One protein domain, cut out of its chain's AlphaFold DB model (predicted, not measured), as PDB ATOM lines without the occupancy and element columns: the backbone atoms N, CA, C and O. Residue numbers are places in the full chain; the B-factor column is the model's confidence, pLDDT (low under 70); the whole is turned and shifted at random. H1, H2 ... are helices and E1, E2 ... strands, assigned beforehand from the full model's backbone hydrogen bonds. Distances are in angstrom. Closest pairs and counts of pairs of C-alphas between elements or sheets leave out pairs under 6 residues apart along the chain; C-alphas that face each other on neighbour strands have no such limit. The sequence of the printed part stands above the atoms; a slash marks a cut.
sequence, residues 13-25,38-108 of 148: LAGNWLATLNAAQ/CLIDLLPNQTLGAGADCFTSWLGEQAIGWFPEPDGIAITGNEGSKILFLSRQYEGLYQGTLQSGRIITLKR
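What this domain is: This is residues 13 to 25 and 38 to 108 of the 148 residues of the protein "Protease inhibitor Inh" of Pseudomonas sp. GM55 (UniProt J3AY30). One sheet of seven strands curls round like part of a barrel, not closed between its edge strands E2 and E3, and the single short helix H1 sits at one end of the barrel. The printed part has 84 residues with seven named strands and one named helix, in the order E1 E2 H1 E3 E4 E5 E6 E7. Across the sheet the order is E2 E1 E7 E6 E5 E4 E3, all antiparallel, and the class is mostly strand. The whole is compact, with a radius of gyration of the C-alphas of 11.3 A, and rounded, spanning 35 by 27 by 22 A.

How they stand to each other: The sheet is strongly twisted and curled: from edge to edge its strands' lines turn by 73 degrees and the way across it by 144 degrees. E3, residues 65 to 69, E4, residues 72 to 76, E5, residues 82 to 90, E6, residues 93 to 97, and E7, residues 103 to 107, form a meander, each strand the antiparallel neighbour of the one before. Each two that follow each other there form a hairpin. Within hydrogen-bond range are N 67 and O 74 at 2.8 A for E3 and E4, N 75 and O 84 at 2.8 A for E4 and E5, N 87 and O 95 at 2.8 A for E5 and E6, and N 104 and O 96 at 2.8 A for E6 and E7. E5 is staggered, pairing with E4 over residues 82 to 87 and with E6 over 87 to 90. E1, residues 15 to 22, is antiparallel to E7 at 152 degrees, with N 20 and O 105 2.7 A apart. E2, residues 38 to 42, is antiparallel to E1 at 141 degrees, with N 17 and O 40 2.8 A apart. The closest C-alphas of the edge strands E2 and E3 are those of Leu 42 and Trp 66, 7.4 A apart. H1, residues 52 to 59, is on the sheet at a height of 7.2 A, over none of its strands, but only just: 2 of its C-alphas fall on E2. The closest C-alphas of H1 and E2 are those of Ala 52 and Ile 40, 5.7 A apart. In H1, 2 of 4 O i to N i+4 pairs are within hydrogen-bond range.

Where its parts are: E1 begins at C-alpha 15, (24.041, 23.712, 42.844), and is 22.1 A long. E5 is 21.5 A long and E6 14.0 A. H1 measures 10.6 A. E7 ends at C-alpha 107, (25.132, 31.158, 51.286).

The domain as a whole: The two C-alphas farthest apart are those of Gln 25 and Asn 45, at 34.8 A. Residues 26 to 37 are not printed, and C-alphas 25 and 38 are 20.3 A apart across this cut. Of the links that are printed whole, none is long. Mean pLDDT of the printed part is 90.7; residues 24 to 25 are under 70.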
ATOM      1  N   LEU A  13      24.711  19.296  48.633       91.50
ATOM      2  CA  LEU A  13      25.425  20.576  48.630       91.50
ATOM      3  C   LEU A  13      25.655  21.128  47.221       91.50
ATOM      4  O   LEU A  13      25.943  22.315  47.083       91.50
ATOM      5  N   ALA A  14      25.456  20.321  46.181       93.31
ATOM      6  CA  ALA A  14      25.547  20.760  44.798       93.31
ATOM      7  C   ALA A  14      24.535  21.875  44.455       93.31
ATOM      8  O   ALA A  14      23.523  22.089  45.139       93.31
ATOM      9  N   GLY A  15      24.824  22.606  43.382       93.50
ATOM     10  CA  GLY A  15      24.041  23.712  42.844       93.50
ATOM     11  C   GLY A  15      24.654  25.079  43.132       93.50
ATOM     12  O   GLY A  15      25.814  25.200  43.522       93.50
ATOM     13  N   ASN A  16      23.849  26.126  42.956       94.12
ATOM     14  CA  ASN A  16      24.338  27.495  43.048       94.12
ATOM     15  C   ASN A  16      24.489  27.969  44.496       94.12
ATOM     16  O   ASN A  16      23.640  27.711  45.358       94.12
ATOM     17  N   TRP A  17      25.548  28.736  44.724       94.62
ATOM     18  CA  TRP A  17      25.871  29.388  45.981       94.62
ATOM     19  C   TRP A  17      26.318  30.817  45.723       94.62
ATOM     20  O   TRP A  17      27.008  31.100  44.751       94.62
ATOM     21  N   LEU A  18      25.951  31.724  46.618       94.19
ATOM     22  CA  LEU A  18      26.472  33.079  46.626       94.19
ATOM     23  C   LEU A  18      27.622  33.144  47.631       94.19
ATOM     24  O   LEU A  18      27.412  33.025  48.839       94.19
ATOM     25  N   ALA A  19      28.838  33.295  47.127       93.88
ATOM     26  CA  ALA A  19      30.024  33.560  47.921       93.88
ATOM     27  C   ALA A  19      30.160  35.072  48.122       93.88
ATOM     28  O   ALA A  19      30.010  35.831  47.170       93.88
ATOM     29  N   THR A  20      30.455  35.513  49.340       92.94
ATOM     30  CA  THR A  20      30.649  36.920  49.700       92.94
ATOM     31  C   THR A  20      31.958  37.076  50.464       92.94
ATOM     32  O   THR A  20      32.150  36.429  51.497       92.94
ATOM     33  N   LEU A  21      32.844  37.950  49.991       91.31
ATOM     34  CA  LEU A  21      34.067  38.333  50.683       91.31
ATOM     35  C   LEU A  21      33.765  39.477  51.659       91.31
ATOM     36  O   LEU A  21      33.413  40.583  51.263       91.31
ATOM     37  N   ASN A  22      33.911  39.204  52.950       84.94
ATOM     38  CA  ASN A  22      33.713  40.162  54.028       84.94
ATOM     39  C   ASN A  22      35.081  40.655  54.509       84.94
ATOM     40  O   ASN A  22      36.014  39.862  54.697       84.94
ATOM     41  N   ALA A  23      35.199  41.965  54.723       74.19
ATOM     42  CA  ALA A  23      36.367  42.541  55.373       74.19
ATOM     43  C   ALA A  23      36.551  41.922  56.771       74.19
ATOM     44  O   ALA A  23      35.575  41.579  57.445       74.19
ATOM     45  N   ALA A  24      37.806  41.759  57.197       59.66
ATOM     46  CA  ALA A  24      38.098  41.415  58.582       59.66
ATOM     47  C   ALA A  24      37.527  42.533  59.472       59.66
ATOM     48  O   ALA A  24      37.769  43.695  59.173       59.66
ATOM     49  N   GLN A  25      36.710  42.157  60.461       46.34
ATOM     50  CA  GLN A  25      36.028  42.987  61.470       46.34
ATOM     51  C   GLN A  25      36.224  44.517  61.350       46.34
ATOM     52  O   GLN A  25      37.303  45.027  61.627       46.34
ATOM     53  N   CYS A  38      30.308  36.596  44.454       91.00
ATOM     54  CA  CYS A  38      30.441  35.692  43.316       91.00
ATOM     55  C   CYS A  38      29.363  34.614  43.426       91.00
ATOM     56  O   CYS A  38      29.267  33.941  44.451       91.00
ATOM     57  N   LEU A  39      28.569  34.418  42.376       92.38
ATOM     58  CA  LEU A  39      27.709  33.242  42.285       92.38
ATOM     59  C   LEU A  39      28.554  32.087  41.753       92.38
ATOM     60  O   LEU A  39      29.035  32.169  40.628       92.38
ATOM     61  N   ILE A  40      28.756  31.056  42.568       94.31
ATOM     62  CA  ILE A  40      29.524  29.862  42.219       94.31
ATOM     63  C   ILE A  40      28.604  28.657  42.088       94.31
ATOM     64  O   ILE A  40      27.608  28.543  42.805       94.31
ATOM     65  N   ASP A  41      28.956  27.744  41.197       94.56
ATOM     66  CA  ASP A  41      28.264  26.472  41.046       94.56
ATOM     67  C   ASP A  41      29.094  25.331  41.638       94.56
ATOM     68  O   ASP A  41      30.237  25.105  41.235       94.56
ATOM     69  N   LEU A  42      28.531  24.622  42.614       95.12
ATOM     70  CA  LEU A  42      29.118  23.400  43.152       95.12
ATOM     71  C   LEU A  42      28.545  22.222  42.370       95.12
ATOM     72  O   LEU A  42      27.380  21.869  42.530       95.12
ATOM     73  N   LEU A  43      29.345  21.603  41.507       94.62
ATOM     74  CA  LEU A  43      28.871  20.487  40.694       94.62
ATOM     75  C   LEU A  43      28.894  19.176  41.507       94.62
ATOM     76  O   LEU A  43      29.794  18.987  42.329       94.62
ATOM     77  N   PRO A  44      27.951  18.240  41.282       91.81
ATOM     78  CA  PRO A  44      27.837  16.998  42.063       91.81
ATOM     79  C   PRO A  44      29.034  16.049  41.893       91.81
ATOM     80  O   PRO A  44      29.297  15.212  42.751       91.81
ATOM     81  N   ASN A  45      29.807  16.203  40.817       92.69
ATOM     82  CA  ASN A  45      31.092  15.532  40.605       92.69
ATOM     83  C   ASN A  45      32.248  16.171  41.404       92.69
ATOM     84  O   ASN A  45      33.404  15.883  41.104       92.69
ATOM     85  N   GLN A  46      31.954  17.021  42.398       93.38
ATOM     86  CA  GLN A  46      32.929  17.636  43.310       93.38
ATOM     87  C   GLN A  46      33.901  18.613  42.627       93.38
ATOM     88  O   GLN A  46      34.985  18.904  43.131       93.38
ATOM     89  N   THR A  47      33.488  19.171  41.486       94.62
ATOM     90  CA  THR A  47      34.208  20.243  40.785       94.62
ATOM     91  C   THR A  47      33.494  21.583  40.936       94.62
ATOM     92  O   THR A  47      32.275  21.629  41.125       94.62
ATOM     93  N   LEU A  48      34.238  22.682  40.840       94.44
ATOM     94  CA  LEU A  48      33.661  24.022  40.762       94.44
ATOM     95  C   LEU A  48      33.279  24.340  39.312       94.44
ATOM     96  O   LEU A  48      34.072  24.141  38.396       94.44
ATOM     97  N   GLY A  49      32.045  24.797  39.115       92.50
ATOM     98  CA  GLY A  49      31.485  25.156  37.816       92.50
ATOM     99  C   GLY A  49      31.554  26.657  37.541       92.50
ATOM    100  O   GLY A  49      32.551  27.326  37.818       92.50
ATOM    101  N   ALA A  50      30.473  27.205  36.983       91.88
ATOM    102  CA  ALA A  50      30.395  28.621  36.642       91.88
ATOM    103  C   ALA A  50      30.668  29.520  37.862       91.88
ATOM    104  O   ALA A  50      30.224  29.236  38.974       91.88
ATOM    105  N   GLY A  51      31.405  30.612  37.643       87.12
ATOM    106  CA  GLY A  51      31.747  31.587  38.682       87.12
ATOM    107  C   GLY A  51      32.931  31.211  39.576       87.12
ATOM    108  O   GLY A  51      33.339  32.027  40.408       87.12
ATOM    109  N   ALA A  52      33.535  30.034  39.375       91.44
ATOM    110  CA  ALA A  52      34.753  29.620  40.069       91.44
ATOM    111  C   ALA A  52      35.922  30.599  39.864       91.44
ATOM    112  O   ALA A  52      36.707  30.797  40.790       91.44
ATOM    113  N   ASP A  53      36.020  31.257  38.705       90.25
ATOM    114  CA  ASP A  53      37.069  32.245  38.405       90.25
ATOM    115  C   ASP A  53      37.007  33.461  39.340       90.25
ATOM    116  O   ASP A  53      38.017  33.900  39.894       90.25
ATOM    117  N   CYS A  54      35.793  33.973  39.572       90.50
ATOM    118  CA  CYS A  54      35.538  35.094  40.475       90.50
ATOM    119  C   CYS A  54      35.962  34.733  41.905       90.50
ATOM    120  O   CYS A  54      36.680  35.486  42.560       90.50
ATOM    121  N   PHE A  55      35.590  33.535  42.355       91.00
ATOM    122  CA  PHE A  55      35.915  33.034  43.686       91.00
ATOM    123  C   PHE A  55      37.407  32.732  43.866       91.00
ATOM    124  O   PHE A  55      37.997  33.079  44.888       91.00
ATOM    125  N   THR A  56      38.040  32.158  42.845       91.56
ATOM    126  CA  THR A  56      39.477  31.853  42.805       91.56
ATOM    127  C   THR A  56      40.331  33.095  43.037       91.56
ATOM    128  O   THR A  56      41.332  33.028  43.752       91.56
ATOM    129  N   SER A  57      39.912  34.253  42.512       90.00
ATOM    130  CA  SER A  57      40.632  35.518  42.705       90.00
ATOM    131  C   SER A  57      40.813  35.909  44.182       90.00
ATOM    132  O   SER A  57      41.729  36.661  44.514       90.00
ATOM    133  N   TRP A  58      39.980  35.380  45.086       90.06
ATOM    134  CA  TRP A  58      40.061  35.639  46.524       90.06
ATOM    135  C   TRP A  58      40.994  34.679  47.265       90.06
ATOM    136  O   TRP A  58      41.516  35.037  48.322       90.06
ATOM    137  N   LEU A  59      41.179  33.468  46.737       88.50
ATOM    138  CA  LEU A  59      41.862  32.363  47.413       88.50
ATOM    139  C   LEU A  59      43.383  32.396  47.237       88.50
ATOM    140  O   LEU A  59      44.096  31.774  48.018       88.50
ATOM    141  N   GLY A  60      43.882  33.111  46.224       85.31
ATOM    142  CA  GLY A  60      45.307  33.151  45.878       85.31
ATOM    143  C   GLY A  60      45.820  31.888  45.170       85.31
ATOM    144  O   GLY A  60      46.934  31.899  44.658       85.31
ATOM    145  N   GLU A  61      44.998  30.839  45.089       88.62
ATOM    146  CA  GLU A  61      45.247  29.599  44.352       88.62
ATOM    147  C   GLU A  61      44.005  29.225  43.534       88.62
ATOM    148  O   GLU A  61      42.875  29.511  43.941       88.62
ATOM    149  N   GLN A  62      44.217  28.583  42.380       91.06
ATOM    150  CA  GLN A  62      43.137  28.115  41.515       91.06
ATOM    151  C   GLN A  62      42.299  27.057  42.229       91.06
ATOM    152  O   GLN A  62      42.737  25.917  42.389       91.06
ATOM    153  N   ALA A  63      41.069  27.414  42.594       93.12
ATOM    154  CA  ALA A  63      40.113  26.441  43.082       93.12
ATOM    155  C   ALA A  63      39.438  25.755  41.897       93.12
ATOM    156  O   ALA A  63      38.867  26.410  41.022       93.12
ATOM    157  N   ILE A  64      39.516  24.427  41.878       94.19
ATOM    158  CA  ILE A  64      38.908  23.590  40.835       94.19
ATOM    159  C   ILE A  64      37.894  22.599  41.404       94.19
ATOM    160  O   ILE A  64      37.069  22.064  40.664       94.19
ATOM    161  N   GLY A  65      37.949  22.351  42.713       94.94
ATOM    162  CA  GLY A  65      37.163  21.315  43.361       94.94
ATOM    163  C   GLY A  65      36.655  21.717  44.730       94.94
ATOM    164  O   GLY A  65      37.004  22.764  45.285       94.94
ATOM    165  N   TRP A  66      35.787  20.867  45.255       96.12
ATOM    166  CA  TRP A  66      35.224  21.003  46.584       96.12
ATOM    167  C   TRP A  66      34.865  19.629  47.155       96.12
ATOM    168  O   TRP A  66      34.640  18.682  46.407       96.12
ATOM    169  N   PHE A  67      34.791  19.513  48.477       94.31
ATOM    170  CA  PHE A  67      34.437  18.270  49.159       94.31
ATOM    171  C   PHE A  67      33.505  18.557  50.347       94.31
ATOM    172  O   PHE A  67      33.790  19.480  51.119       94.31
ATOM    173  N   PRO A  68      32.394  17.813  50.524       93.06
ATOM    174  CA  PRO A  68      31.580  17.917  51.731       93.06
ATOM    175  C   PRO A  68      32.375  17.396  52.932       93.06
ATOM    176  O   PRO A  68      32.873  16.281  52.900       93.06
ATOM    177  N   GLU A  69      32.467  18.158  54.016       91.62
ATOM    178  CA  GLU A  69      32.963  17.662  55.305       91.62
ATOM    179  C   GLU A  69      31.784  17.589  56.301       91.62
ATOM    180  O   GLU A  69      30.767  18.268  56.107       91.62
ATOM    181  N   PRO A  70      31.858  16.775  57.371       88.56
ATOM    182  CA  PRO A  70      30.752  16.640  58.324       88.56
ATOM    183  C   PRO A  70      30.335  17.990  58.933       88.56
ATOM    184  O   PRO A  70      29.150  18.252  59.151       88.56
ATOM    185  N   ASP A  71      31.317  18.870  59.129       89.94
ATOM    186  CA  ASP A  71      31.181  20.179  59.763       89.94
ATOM    187  C   ASP A  71      31.278  21.342  58.760       89.94
ATOM    188  O   ASP A  71      31.376  22.496  59.175       89.94
ATOM    189  N   GLY A  72      31.292  21.091  57.444       93.81
ATOM    190  CA  GLY A  72      31.577  22.156  56.482       93.81
ATOM    191  C   GLY A  72      31.748  21.730  55.027       93.81
ATOM    192  O   GLY A  72      31.259  20.693  54.591       93.81
ATOM    193  N   ILE A  73      32.432  22.579  54.265       95.50
ATOM    194  CA  ILE A  73      32.811  22.355  52.869       95.50
ATOM    195  C   ILE A  73      34.291  22.703  52.727       95.50
ATOM    196  O   ILE A  73      34.710  23.810  53.068       95.50
ATOM    197  N   ALA A  74      35.088  21.781  52.202       95.81
ATOM    198  CA  ALA A  74      36.457  22.061  51.791       95.81
ATOM    199  C   ALA A  74      36.478  22.530  50.335       95.81
ATOM    200  O   ALA A  74      35.825  21.936  49.484       95.81
ATOM    201  N   ILE A  75      37.261  23.563  50.041       96.19
ATOM    202  CA  ILE A  75      37.604  23.992  48.685       96.19
ATOM    203  C   ILE A  75      38.999  23.471  48.362       96.19
ATOM    204  O   ILE A  75      39.916  23.627  49.177       96.19
ATOM    205  N   THR A  76      39.165  22.878  47.183       95.25
ATOM    206  CA  THR A  76      40.406  22.215  46.778       95.25
ATOM    207  C   THR A  76      41.004  22.784  45.497       95.25
ATOM    208  O   THR A  76      40.294  23.215  44.578       95.25
ATOM    209  N   GLY A  77      42.333  22.754  45.444       92.62
ATOM    210  CA  GLY A  77      43.127  23.149  44.288       92.62
ATOM    211  C   GLY A  77      43.351  22.024  43.290       92.62
ATOM    212  O   GLY A  77      42.790  20.934  43.414       92.62
ATOM    213  N   ASN A  78      44.199  22.297  42.294       87.62
ATOM    214  CA  ASN A  78      44.521  21.358  41.215       87.62
ATOM    215  C   ASN A  78      45.139  20.039  41.706       87.62
ATOM    216  O   ASN A  78      44.914  18.987  41.121       87.62
ATOM    217  N   GLU A  79      45.875  20.094  42.812       82.69
ATOM    218  CA  GLU A  79      46.566  18.945  43.408       82.69
ATOM    219  C   GLU A  79      45.669  18.167  44.395       82.69
ATOM    220  O   GLU A  79      46.132  17.261  45.084       82.69
ATOM    221  N   GLY A  80      44.391  18.551  44.541       81.31
ATOM    222  CA  GLY A  80      43.503  18.030  45.590       81.31
ATOM    223  C   GLY A  80      43.837  18.547  46.997       81.31
ATOM    224  O   GLY A  80      43.222  18.129  47.978       81.31
ATOM    225  N   SER A  81      44.791  19.475  47.112       87.75
ATOM    226  CA  SER A  81      45.129  20.188  48.343       87.75
ATOM    227  C   SER A  81      43.953  21.040  48.820       87.75
ATOM    228  O   SER A  81      43.297  21.720  48.032       87.75
ATOM    229  N   LYS A  82      43.694  21.033  50.133       91.62
ATOM    230  CA  LYS A  82      42.688  21.911  50.743       91.62
ATOM    231  C   LYS A  82      43.213  23.347  50.792       91.62
ATOM    232  O   LYS A  82      44.179  23.618  51.501       91.62
ATOM    233  N   ILE A  83      42.539  24.252  50.083       93.88
ATOM    234  CA  ILE A  83      42.863  25.687  50.027       93.88
ATOM    235  C   ILE A  83      42.119  26.451  51.124       93.88
ATOM    236  O   ILE A  83      42.690  27.296  51.811       93.88
ATOM    237  N   LEU A  84      40.828  26.157  51.295       94.44
ATOM    238  CA  LEU A  84      39.957  26.833  52.253       94.44
ATOM    239  C   LEU A  84      38.977  25.838  52.864       94.44
ATOM    240  O   LEU A  84      38.404  25.009  52.164       94.44
ATOM    241  N   PHE A  85      38.753  25.960  54.167       95.81
ATOM    242  CA  PHE A  85      37.673  25.268  54.853       95.81
ATOM    243  C   PHE A  85      36.559  26.256  55.201       95.81
ATOM    244  O   PHE A  85      36.805  27.275  55.849       95.81
ATOM    245  N   LEU A  86      35.345  25.957  54.752       95.94
ATOM    246  CA  LEU A  86      34.128  26.705  55.036       95.94
ATOM    247  C   LEU A  86      33.326  25.935  56.093       95.94
ATOM    248  O   LEU A  86      32.598  24.997  55.772       95.94
ATOM    249  N   SER A  87      33.446  26.333  57.354       95.50
ATOM    250  CA  SER A  87      32.710  25.749  58.473       95.50
ATOM    251  C   SER A  87      31.215  26.036  58.353       95.50
ATOM    252  O   SER A  87      30.806  27.185  58.149       95.50
ATOM    253  N   ARG A  88      30.387  25.009  58.535       94.38
ATOM    254  CA  ARG A  88      28.929  25.121  58.599       94.38
ATOM    255  C   ARG A  88      28.544  25.915  59.842       94.38
ATOM    256  O   ARG A  88      28.808  25.488  60.960       94.38
ATOM    257  N   GLN A  89      27.885  27.048  59.639       93.25
ATOM    258  CA  GLN A  89      27.295  27.826  60.729       93.25
ATOM    259  C   GLN A  89      25.875  27.326  61.009       93.25
ATOM    260  O   GLN A  89      25.504  27.048  62.144       93.25
ATOM    261  N   TYR A  90      25.096  27.163  59.939       89.94
ATOM    262  CA  TYR A  90      23.793  26.507  59.911       89.94
ATOM    263  C   TYR A  90      23.501  26.042  58.479       89.94
ATOM    264  O   TYR A  90      24.298  26.262  57.564       89.94
ATOM    265  N   GLU A  91      22.387  25.347  58.270       86.44
ATOM    266  CA  GLU A  91      22.048  24.820  56.952       86.44
ATOM    267  C   GLU A  91      21.947  25.942  55.906       86.44
ATOM    268  O   GLU A  91      21.233  26.928  56.081       86.44
ATOM    269  N   GLY A  92      22.718  25.812  54.825       89.06
ATOM    270  CA  GLY A  92      22.771  26.815  53.766       89.06
ATOM    271  C   GLY A  92      23.629  28.052  54.064       89.06
ATOM    272  O   GLY A  92      23.676  28.924  53.197       89.06
ATOM    273  N   LEU A  93      24.331  28.124  55.207       92.44
ATOM    274  CA  LEU A  93      25.328  29.159  55.513       92.44
ATOM    275  C   LEU A  93      26.646  28.545  56.007       92.44
ATOM    276  O   LEU A  93      26.719  27.925  57.071       92.44
ATOM    277  N   TYR A  94      27.714  28.805  55.262       95.69
ATOM    278  CA  TYR A  94      29.066  28.362  55.575       95.69
ATOM    279  C   TYR A  94      30.009  29.559  55.618       95.69
ATOM    280  O   TYR A  94      29.823  30.525  54.878       95.69
ATOM    281  N   GLN A  95      31.021  29.514  56.478       95.50
ATOM    282  CA  GLN A  95      31.994  30.596  56.616       95.50
ATOM    283  C   GLN A  95      33.408  30.062  56.780       95.50
ATOM    284  O   GLN A  95      33.627  29.080  57.483       95.50
ATOM    285  N   GLY A  96      34.373  30.731  56.161       94.19
ATOM    286  CA  GLY A  96      35.787  30.395  56.276       94.19
ATOM    287  C   GLY A  96      36.648  31.644  56.308       94.19
ATOM    288  O   GLY A  96      36.304  32.670  55.723       94.19
ATOM    289  N   THR A  97      37.781  31.551  56.991       92.62
ATOM    290  CA  THR A  97      38.745  32.649  57.091       92.62
ATOM    291  C   THR A  97      39.896  32.386  56.133       92.62
ATOM    292  O   THR A  97      40.507  31.320  56.158       92.62
ATOM    293  N   LEU A  98      40.194  33.363  55.283       90.00
ATOM    294  CA  LEU A  98      41.353  33.335  54.398       90.00
ATOM    295  C   LEU A  98      42.647  33.535  55.188       90.00
ATOM    296  O   LEU A  98      42.652  34.159  56.247       90.00
ATOM    297  N   GLN A  99      43.779  33.133  54.606       85.44
ATOM    298  CA  GLN A  99      45.107  33.444  55.158       85.44
ATOM    299  C   GLN A  99      45.348  34.958  55.312       85.44
ATOM    300  O   GLN A  99      46.080  35.385  56.196       85.44
ATOM    301  N   SER A 100      44.681  35.776  54.489       82.88
ATOM    302  CA  SER A 100      44.691  37.243  54.586       82.88
ATOM    303  C   SER A 100      43.880  37.804  55.765       82.88
ATOM    304  O   SER A 100      43.834  39.018  55.944       82.88
ATOM    305  N   GLY A 101      43.198  36.958  56.543       85.88
ATOM    306  CA  GLY A 101      42.338  37.356  57.663       85.88
ATOM    307  C   GLY A 101      40.921  37.788  57.265       85.88
ATOM    308  O   GLY A 101      40.080  37.996  58.136       85.88
ATOM    309  N   ARG A 102      40.622  37.897  55.963       88.06
ATOM    310  CA  ARG A 102      39.268  38.183  55.456       88.06
ATOM    311  C   ARG A 102      38.352  36.968  55.586       88.06
ATOM    312  O   ARG A 102      38.812  35.830  55.511       88.06
ATOM    313  N   ILE A 103      37.052  37.209  55.738       91.19
ATOM    314  CA  ILE A 103      36.055  36.156  55.968       91.19
ATOM    315  C   ILE A 103      35.237  35.945  54.698       91.19
ATOM    316  O   ILE A 103      34.574  36.860  54.215       91.19
ATOM    317  N   ILE A 104      35.210  34.726  54.185       93.12
ATOM    318  CA  ILE A 104      34.302  34.319  53.116       93.12
ATOM    319  C   ILE A 104      33.038  33.744  53.740       93.12
ATOM    320  O   ILE A 104      33.107  32.868  54.597       93.12
ATOM    321  N   THR A 105      31.885  34.214  53.273       94.25
ATOM    322  CA  THR A 105      30.576  33.629  53.578       94.25
ATOM    323  C   THR A 105      30.015  32.991  52.317       94.25
ATOM    324  O   THR A 105      29.907  33.660  51.296       94.25
ATOM    325  N   LEU A 106      29.636  31.720  52.380       94.81
ATOM    326  CA  LEU A 106      28.972  30.993  51.306       94.81
ATOM    327  C   LEU A 106      27.525  30.719  51.723       94.81
ATOM    328  O   LEU A 106      27.280  30.019  52.706       94.81
ATOM    329  N   LYS A 107      26.565  31.283  50.989       94.12
ATOM    330  CA  LYS A 107      25.132  31.158  51.286       94.12
ATOM    331  C   LYS A 107      24.365  30.577  50.108       94.12
ATOM    332  O   LYS A 107      24.668  30.888  48.956       94.12
ATOM    333  N   ARG A 108      23.338  29.769  50.371       90.25
ATOM    334  CA  ARG A 108      22.372  29.408  49.324       90.25
ATOM    335  C   ARG A 108      21.690  30.698  48.832       90.25
ATOM    336  O   ARG A 108      21.244  31.489  49.668       90.25
TER     337      ARG A 108